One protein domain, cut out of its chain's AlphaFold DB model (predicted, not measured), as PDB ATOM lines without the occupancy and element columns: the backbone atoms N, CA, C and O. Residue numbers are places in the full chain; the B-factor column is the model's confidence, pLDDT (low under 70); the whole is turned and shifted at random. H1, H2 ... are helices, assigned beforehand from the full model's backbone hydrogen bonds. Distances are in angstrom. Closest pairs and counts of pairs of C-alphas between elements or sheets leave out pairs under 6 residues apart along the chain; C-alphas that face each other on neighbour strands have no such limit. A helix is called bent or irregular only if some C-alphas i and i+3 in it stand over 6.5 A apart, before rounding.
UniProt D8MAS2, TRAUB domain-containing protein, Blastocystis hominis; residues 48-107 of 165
ATOM      1  N   ASP A  48      -5.651  38.735  23.915       84.25
ATOM      2  CA  ASP A  48      -6.240  38.770  22.570       84.25
ATOM      3  C   ASP A  48      -5.554  39.803  21.661       84.25
ATOM      4  O   ASP A  48      -5.152  39.531  20.531       84.25
ATOM      5  N   ILE A  49      -5.304  40.995  22.208       86.12
ATOM      6  CA  ILE A  49      -4.705  42.115  21.477       86.12
ATOM      7  C   ILE A  49      -3.284  41.770  21.035       86.12
ATOM      8  O   ILE A  49      -2.889  42.049  19.895       86.12
ATOM      9  N   ARG A  50      -2.479  41.183  21.924       85.94
ATOM     10  CA  ARG A  50      -1.089  40.856  21.612       85.94
ATOM     11  C   ARG A  50      -0.978  39.718  20.615       85.94
ATOM     12  O   ARG A  50      -0.123  39.812  19.728       85.94
ATOM     13  N   TRP A  51      -1.776  38.655  20.744       84.44
ATOM     14  CA  TRP A  51      -1.718  37.569  19.763       84.44
ATOM     15  C   TRP A  51      -2.228  38.065  18.406       84.44
ATOM     16  O   TRP A  51      -1.562  37.828  17.395       84.44
ATOM     17  N   HIS A  52      -3.313  38.846  18.378       87.38
ATOM     18  CA  HIS A  52      -3.875  39.350  17.130       87.38
ATOM     19  C   HIS A  52      -2.872  40.244  16.388       87.38
ATOM     20  O   HIS A  52      -2.638  40.072  15.191       87.38
ATOM     21  N   LYS A  53      -2.145  41.109  17.110       88.31
ATOM     22  CA  LYS A  53      -1.033  41.899  16.545       88.31
ATOM     23  C   LYS A  53       0.129  41.057  16.024       88.31
ATOM     24  O   LYS A  53       0.849  41.521  15.143       88.31
ATOM     25  N   ARG A  54       0.370  39.866  16.580       85.56
ATOM     26  CA  ARG A  54       1.439  38.967  16.115       85.56
ATOM     27  C   ARG A  54       1.061  38.215  14.847       85.56
ATOM     28  O   ARG A  54       1.933  38.031  14.004       85.56
ATOM     29  N   CYS A  55      -0.195  37.794  14.731       88.62
ATOM     30  CA  CYS A  55      -0.681  36.993  13.609       88.62
ATOM     31  C   CYS A  55      -1.164  37.821  12.418       88.62
ATOM     32  O   CYS A  55      -1.436  37.255  11.377       88.62
ATOM     33  N   THR A  56      -1.262  39.141  12.519       89.69
ATOM     34  CA  THR A  56      -1.699  39.997  11.398       89.69
ATOM     35  C   THR A  56      -0.534  40.642  10.647       89.69
ATOM     36  O   THR A  56      -0.734  41.514   9.805       89.69
ATOM     37  N   VAL A  57       0.711  40.256  10.951       88.94
ATOM     38  CA  VAL A  57       1.914  40.898  10.405       88.94
ATOM     39  C   VAL A  57       2.170  40.459   8.964       88.94
ATOM     40  O   VAL A  57       2.396  39.285   8.680       88.94
ATOM     41  N   LEU A  58       2.260  41.425   8.055       88.00
ATOM     42  CA  LEU A  58       2.673  41.204   6.671       88.00
ATOM     43  C   LEU A  58       4.203  41.118   6.597       88.00
ATOM     44  O   LEU A  58       4.904  42.133   6.613       88.00
ATOM     45  N   ARG A  59       4.743  39.895   6.545       80.94
ATOM     46  CA  ARG A  59       6.201  39.657   6.523       80.94
ATOM     47  C   ARG A  59       6.828  39.628   5.129       80.94
ATOM     48  O   ARG A  59       8.051  39.703   5.033       80.94
ATOM     49  N   GLY A  60       6.020  39.493   4.081       78.62
ATOM     50  CA  GLY A  60       6.493  39.494   2.700       78.62
ATOM     51  C   GLY A  60       6.564  40.897   2.102       78.62
ATOM     52  O   GLY A  60       5.837  41.802   2.513       78.62
ATOM     53  N   ASP A  61       7.406  41.061   1.082       76.56
ATOM     54  CA  ASP A  61       7.507  42.295   0.293       76.56
ATOM     55  C   ASP A  61       6.388  42.356  -0.767       76.56
ATOM     56  O   ASP A  61       6.630  42.533  -1.957       76.56
ATOM     57  N   TYR A  62       5.143  42.165  -0.327       79.56
ATOM     58  CA  TYR A  62       3.950  42.302  -1.158       79.56
ATOM     59  C   TYR A  62       3.026  43.397  -0.610       79.56
ATOM     60  O   TYR A  62       3.074  43.777   0.568       79.56
ATOM     61  N   GLN A  63       2.202  43.943  -1.499       79.94
ATOM     62  CA  GLN A  63       1.158  44.912  -1.185       79.94
ATOM     63  C   GLN A  63      -0.187  44.276  -1.512       79.94
ATOM     64  O   GLN A  63      -0.356  43.701  -2.586       79.94
ATOM     65  N   ILE A  64      -1.131  44.370  -0.583       81.25
ATOM     66  CA  ILE A  64      -2.498  43.917  -0.822       81.25
ATOM     67  C   ILE A  64      -3.177  44.986  -1.671       81.25
ATOM     68  O   ILE A  64      -3.131  46.175  -1.352       81.25
ATOM     69  N   VAL A  65      -3.733  44.566  -2.803       80.56
ATOM     70  CA  VAL A  65      -4.383  45.473  -3.751       80.56
ATOM     71  C   VAL A  65      -5.594  46.110  -3.075       80.56
ATOM     72  O   VAL A  65      -6.451  45.403  -2.554       80.56
ATOM     73  N   GLY A  66      -5.668  47.441  -3.106       80.50
ATOM     74  CA  GLY A  66      -6.787  48.201  -2.542       80.50
ATOM     75  C   GLY A  66      -6.651  48.567  -1.062       80.50
ATOM     76  O   GLY A  66      -7.554  49.207  -0.534       80.50
ATOM     77  N   GLU A  67      -5.543  48.223  -0.403       78.50
ATOM     78  CA  GLU A  67      -5.328  48.549   1.008       78.50
ATOM     79  C   GLU A  67      -3.955  49.191   1.216       78.50
ATOM     80  O   GLU A  67      -2.945  48.657   0.761       78.50
ATOM     81  N   GLU A  68      -3.897  50.331   1.906       76.88
ATOM     82  CA  GLU A  68      -2.636  50.956   2.312       76.88
ATOM     83  C   GLU A  68      -2.204  50.411   3.675       76.88
ATOM     84  O   GLU A  68      -2.675  50.833   4.727       76.88
ATOM     85  N   SER A  69      -1.269  49.464   3.671       74.19
ATOM     86  CA  SER A  69      -0.669  48.940   4.898       74.19
ATOM     87  C   SER A  69       0.545  49.778   5.288       74.19
ATOM     88  O   SER A  69       1.695  49.409   5.030       74.19
ATOM     89  N   ASN A  70       0.268  50.932   5.895       80.94
ATOM     90  CA  ASN A  70       1.293  51.793   6.475       80.94
ATOM     91  C   ASN A  70       1.939  51.119   7.702       80.94
ATOM     92  O   ASN A  70       1.256  50.416   8.451       80.94
ATOM     93  N   PRO A  71       3.256  51.285   7.913       82.44
ATOM     94  CA  PRO A  71       3.922  50.741   9.089       82.44
ATOM     95  C   PRO A  71       3.425  51.436  10.367       82.44
ATOM     96  O   PRO A  71       3.364  52.662  10.432       82.44
ATOM     97  N   GLU A  72       3.101  50.644  11.388       82.62
ATOM     98  CA  GLU A  72       2.771  51.136  12.730       82.62
ATOM     99  C   GLU A  72       4.031  51.638  13.475       82.62
ATOM    100  O   GLU A  72       5.154  51.526  12.980       82.62
ATOM    101  N   ASP A  73       3.869  52.158  14.698       79.06
ATOM    102  CA  ASP A  73       4.954  52.690  15.551       79.06
ATOM    103  C   ASP A  73       6.100  51.684  15.800       79.06
ATOM    104  O   ASP A  73       7.264  52.039  15.999       79.06
ATOM    105  N   ASP A  74       5.809  50.383  15.731       80.06
ATOM    106  CA  ASP A  74       6.817  49.335  15.854       80.06
ATOM    107  C   ASP A  74       7.517  48.963  14.534       80.06
ATOM    108  O   ASP A  74       8.402  48.097  14.546       80.06
ATOM    109  N   GLY A  75       7.177  49.642  13.436       81.25
ATOM    110  CA  GLY A  75       7.715  49.444  12.091       81.25
ATOM    111  C   GLY A  75       7.125  48.239  11.357       81.25
ATOM    112  O   GLY A  75       7.661  47.845  10.319       81.25
ATOM    113  N   GLN A  76       6.070  47.616  11.893       83.94
ATOM    114  CA  GLN A  76       5.410  46.469  11.273       83.94
ATOM    115  C   GLN A  76       4.191  46.918  10.470       83.94
ATOM    116  O   GLN A  76       3.444  47.797  10.889       83.94
ATOM    117  N   ARG A  77       3.986  46.288   9.311       86.69
ATOM    118  CA  ARG A  77       2.771  46.432   8.503       86.69
ATOM    119  C   ARG A  77       1.817  45.318   8.911       86.69
ATOM    120  O   ARG A  77       2.221  44.153   8.894       86.69
ATOM    121  N   ARG A  78       0.590  45.662   9.292       86.69
ATOM    122  CA  ARG A  78      -0.428  44.693   9.713       86.69
ATOM    123  C   ARG A  78      -1.650  44.747   8.809       86.69
ATOM    124  O   ARG A  78      -1.922  45.776   8.201       86.69
ATOM    125  N   ASN A  79      -2.357  43.628   8.719       86.62
ATOM    126  CA  ASN A  79      -3.632  43.512   8.027       86.62
ATOM    127  C   ASN A  79      -4.541  42.542   8.790       86.62
ATOM    128  O   ASN A  79      -4.165  41.391   9.008       86.62
ATOM    129  N   GLY A  80      -5.731  43.000   9.183       84.75
ATOM    130  CA  GLY A  80      -6.673  42.209   9.982       84.75
ATOM    131  C   GLY A  80      -7.280  41.007   9.249       84.75
ATOM    132  O   GLY A  80      -7.735  40.068   9.895       84.75
ATOM    133  N   SER A  81      -7.269  41.006   7.917       84.88
ATOM    134  CA  SER A  81      -7.753  39.901   7.084       84.88
ATOM    135  C   SER A  81      -6.686  38.837   6.807       84.88
ATOM    136  O   SER A  81      -7.009  37.793   6.240       84.88
ATOM    137  N   VAL A  82      -5.429  39.074   7.197       86.06
ATOM    138  CA  VAL A  82      -4.327  38.122   7.020       86.06
ATOM    139  C   VAL A  82      -4.017  37.420   8.338       86.06
ATOM    140  O   VAL A  82      -3.878  38.060   9.376       86.06
ATOM    141  N   TYR A  83      -3.862  36.096   8.272       89.31
ATOM    142  CA  TYR A  83      -3.359  35.278   9.371       89.31
ATOM    143  C   TYR A  83      -1.977  34.714   9.015       89.31
ATOM    144  O   TYR A  83      -1.830  33.944   8.071       89.31
ATOM    145  N   ASP A  84      -0.971  35.122   9.777       87.94
ATOM    146  CA  ASP A  84       0.430  34.730   9.690       87.94
ATOM    147  C   ASP A  84       0.746  33.679  10.765       87.94
ATOM    148  O   ASP A  84       0.870  33.982  11.957       87.94
ATOM    149  N   ASP A  85       0.900  32.432  10.323       87.88
ATOM    150  CA  ASP A  85       1.255  31.271  11.141       87.88
ATOM    151  C   ASP A  85       2.763  30.971  11.124       87.88
ATOM    152  O   ASP A  85       3.215  29.971  11.689       87.88
ATOM    153  N   GLN A  86       3.585  31.838  10.522       84.62
ATOM    154  CA  GLN A  86       4.993  31.540  10.276       84.62
ATOM    155  C   GLN A  86       5.791  31.309  11.569       84.62
ATOM    156  O   GLN A  86       6.735  30.514  11.597       84.62
ATOM    157  N   ASP A  87       5.436  31.984  12.665       80.88
ATOM    158  CA  ASP A  87       6.034  31.733  13.984       80.88
ATOM    159  C   ASP A  87       5.729  30.316  14.493       80.88
ATOM    160  O   ASP A  87       6.620  29.651  15.032       80.88
ATOM    161  N   PHE A  88       4.498  29.846  14.288       81.62
ATOM    162  CA  PHE A  88       4.055  28.509  14.672       81.62
ATOM    163  C   PHE A  88       4.711  27.437  13.798       81.62
ATOM    164  O   PHE A  88       5.305  26.497  14.332       81.62
ATOM    165  N   TYR A  89       4.723  27.628  12.476       83.69
ATOM    166  CA  TYR A  89       5.433  26.747  11.545       83.69
ATOM    167  C   TYR A  89       6.913  26.597  11.919       83.69
ATOM    168  O   TYR A  89       7.425  25.483  12.017       83.69
ATOM    169  N   ASN A  90       7.602  27.703  12.212       80.69
ATOM    170  CA  ASN A  90       9.000  27.658  12.636       80.69
ATOM    171  C   ASN A  90       9.187  26.924  13.973       80.69
ATOM    172  O   ASN A  90      10.200  26.251  14.157       80.69
ATOM    173  N   SER A  91       8.239  27.042  14.906       76.50
ATOM    174  CA  SER A  91       8.262  26.276  16.158       76.50
ATOM    175  C   SER A  91       8.173  24.774  15.890       76.50
ATOM    176  O   SER A  91       9.009  24.018  16.386       76.50
ATOM    177  N   LEU A  92       7.213  24.347  15.063       76.12
ATOM    178  CA  LEU A  92       7.061  22.944  14.668       76.12
ATOM    179  C   LEU A  92       8.289  22.428  13.920       76.12
ATOM    180  O   LEU A  92       8.760  21.327  14.194       76.12
ATOM    181  N   LEU A  93       8.843  23.234  13.014       76.25
ATOM    182  CA  LEU A  93      10.039  22.884  12.262       76.25
ATOM    183  C   LEU A  93      11.246  22.710  13.188       76.25
ATOM    184  O   LEU A  93      11.955  21.715  13.083       76.25
ATOM    185  N   ASN A  94      11.455  23.636  14.128       72.38
ATOM    186  CA  ASN A  94      12.520  23.526  15.124       72.38
ATOM    187  C   ASN A  94      12.325  22.300  16.022       72.38
ATOM    188  O   ASN A  94      13.297  21.623  16.345       72.38
ATOM    189  N   GLN A  95      11.086  21.990  16.410       72.44
ATOM    190  CA  GLN A  95      10.769  20.800  17.196       72.44
ATOM    191  C   GLN A  95      11.062  19.517  16.410       72.44
ATOM    192  O   GLN A  95      11.750  18.632  16.915       72.44
ATOM    193  N   TYR A  96      10.601  19.432  15.161       71.62
ATOM    194  CA  TYR A  96      10.892  18.317  14.262       71.62
ATOM    195  C   TYR A  96      12.399  18.134  14.064       71.62
ATOM    196  O   TYR A  96      12.925  17.024  14.156       71.62
ATOM    197  N   ALA A  97      13.110  19.236  13.856       70.12
ATOM    198  CA  ALA A  97      14.544  19.235  13.643       70.12
ATOM    199  C   ALA A  97      15.353  19.014  14.938       70.12
ATOM    200  O   ALA A  97      16.525  18.681  14.860       70.12
ATOM    201  N   ALA A  98      14.750  19.161  16.123       67.75
ATOM    202  CA  ALA A  98      15.337  18.741  17.398       67.75
ATOM    203  C   ALA A  98      15.111  17.243  17.683       67.75
ATOM    204  O   ALA A  98      15.930  16.605  18.343       67.75
ATOM    205  N   LEU A  99      14.005  16.673  17.191       67.00
ATOM    206  CA  LEU A  99      13.690  15.239  17.280       67.00
ATOM    207  C   LEU A  99      14.555  14.415  16.319       67.00
ATOM    208  O   LEU A  99      15.109  13.377  16.689       67.00
ATOM    209  N   SER A 100      14.691  14.907  15.091       62.91
ATOM    210  CA  SER A 100      15.649  14.423  14.106       62.91
ATOM    211  C   SER A 100      17.030  14.893  14.560       62.91
ATOM    212  O   SER A 100      17.299  16.077  14.497       62.91
ATOM    213  N   MET A 101      17.909  14.022  15.065       56.38
ATOM    214  CA  MET A 101      19.244  14.365  15.621       56.38
ATOM    215  C   MET A 101      20.236  14.976  14.594       56.38
ATOM    216  O   MET A 101      21.452  14.859  14.731       56.38
ATOM    217  N   ASN A 102      19.739  15.601  13.532       55.56
ATOM    218  CA  ASN A 102      20.508  16.243  12.492       55.56
ATOM    219  C   ASN A 102      20.821  17.683  12.913       55.56
ATOM    220  O   ASN A 102      19.965  18.566  12.900       55.56
ATOM    221  N   ASN A 103      22.095  17.939  13.219       54.44
ATOM    222  CA  ASN A 103      22.662  19.261  13.535       54.44
ATOM    223  C   ASN A 103      22.427  20.347  12.454       54.44
ATOM    224  O   ASN A 103      22.822  21.501  12.631       54.44
ATOM    225  N   THR A 104      21.773  20.009  11.340       53.34
ATOM    226  CA  THR A 104      21.419  20.908  10.233       53.34
ATOM    227  C   THR A 104      20.293  21.889  10.584       53.34
ATOM    228  O   THR A 104      20.172  22.925   9.935       53.34
ATOM    229  N   ALA A 105      19.525  21.628  11.649       52.22
ATOM    230  CA  ALA A 105      18.457  22.502  12.157       52.22
ATOM    231  C   ALA A 105      18.930  23.917  12.542       52.22
ATOM    232  O   ALA A 105      18.186  24.893  12.453       52.22
ATOM    233  N   THR A 106      20.191  24.038  12.962       51.16
ATOM    234  CA  THR A 106      20.782  25.300  13.434       51.16
ATOM    235  C   THR A 106      20.956  26.343  12.321       51.16
ATOM    236  O   THR A 106      21.137  27.527  12.605       51.16
ATOM    237  N   LEU A 107      20.846  25.941  11.049       49.56
ATOM    238  CA  LEU A 107      21.057  26.817   9.894       49.56
ATOM    239  C   LEU A 107      19.822  27.653   9.510       49.56
ATOM    240  O   LEU A 107      19.974  28.687   8.861       49.56
TER     241      LEU A 107
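What this domain is: This is residues 48 to 107 of the 165 residues of the protein "TRAUB domain-containing protein" of Blastocystis hominis (UniProt D8MAS2). One straight helix, H2, runs along the long axis as an arm; a wide loop of unnamed chain, residues 56 to 85, fills the opposite end together with the short helix H1. A second short helix, H3, packs on residues 94 to 98 of H2 near the arm's far end, and residues 99 to 104 stick out there. The printed part has 60 residues with three named helices, in the order H1, H2, H3, and no named strand; the class is all helix, though under half of the residues, 27, are in named elements. The whole is loose, with a radius of gyration of the C-alphas of 15.1 A, and elongated, spanning 45 by 26 by 20 A.

Where its parts are: Find C-alpha 86 at (4.993, 31.540, 10.276); from there H2, residues 86 to 99, runs 19.8 A to C-alpha 99 at (13.690, 15.239, 17.280). Further on, H3 takes residues 103 to 107 and ends at C-alpha 107, at (21.057, 26.817, 9.894). It is neither bent nor irregular, but only just: C-alphas 103 and 106 are 6.3 A apart. Go back to Asp 48 for H1, residues 48 to 55.

How they stand to each other: Look first at H2, which touches H3 with its residues 94 to 98 alone; the closest C-alphas, those of Ala 97 and Ala 105, are 5.3 A apart. H1 is apart from H2 and from H3. In H1 and H2 every O i to N i+4 pair is within hydrogen-bond range; in H3 it is 0 of 1, with 1 of 2 O i to N i+3 pairs within range.

The domain as a whole: The two C-alphas farthest apart, those of Gly 66 and Met 101, are 46.4 A from each other. The printed part has no cut. The link from H1 to H2 is long, with 30 residues; that from H2 to H3 is tight, with 3. Look at the B-factor column for residues 98 to 107: there the model's pLDDT is under 70, against a mean of 77.9 over the printed part.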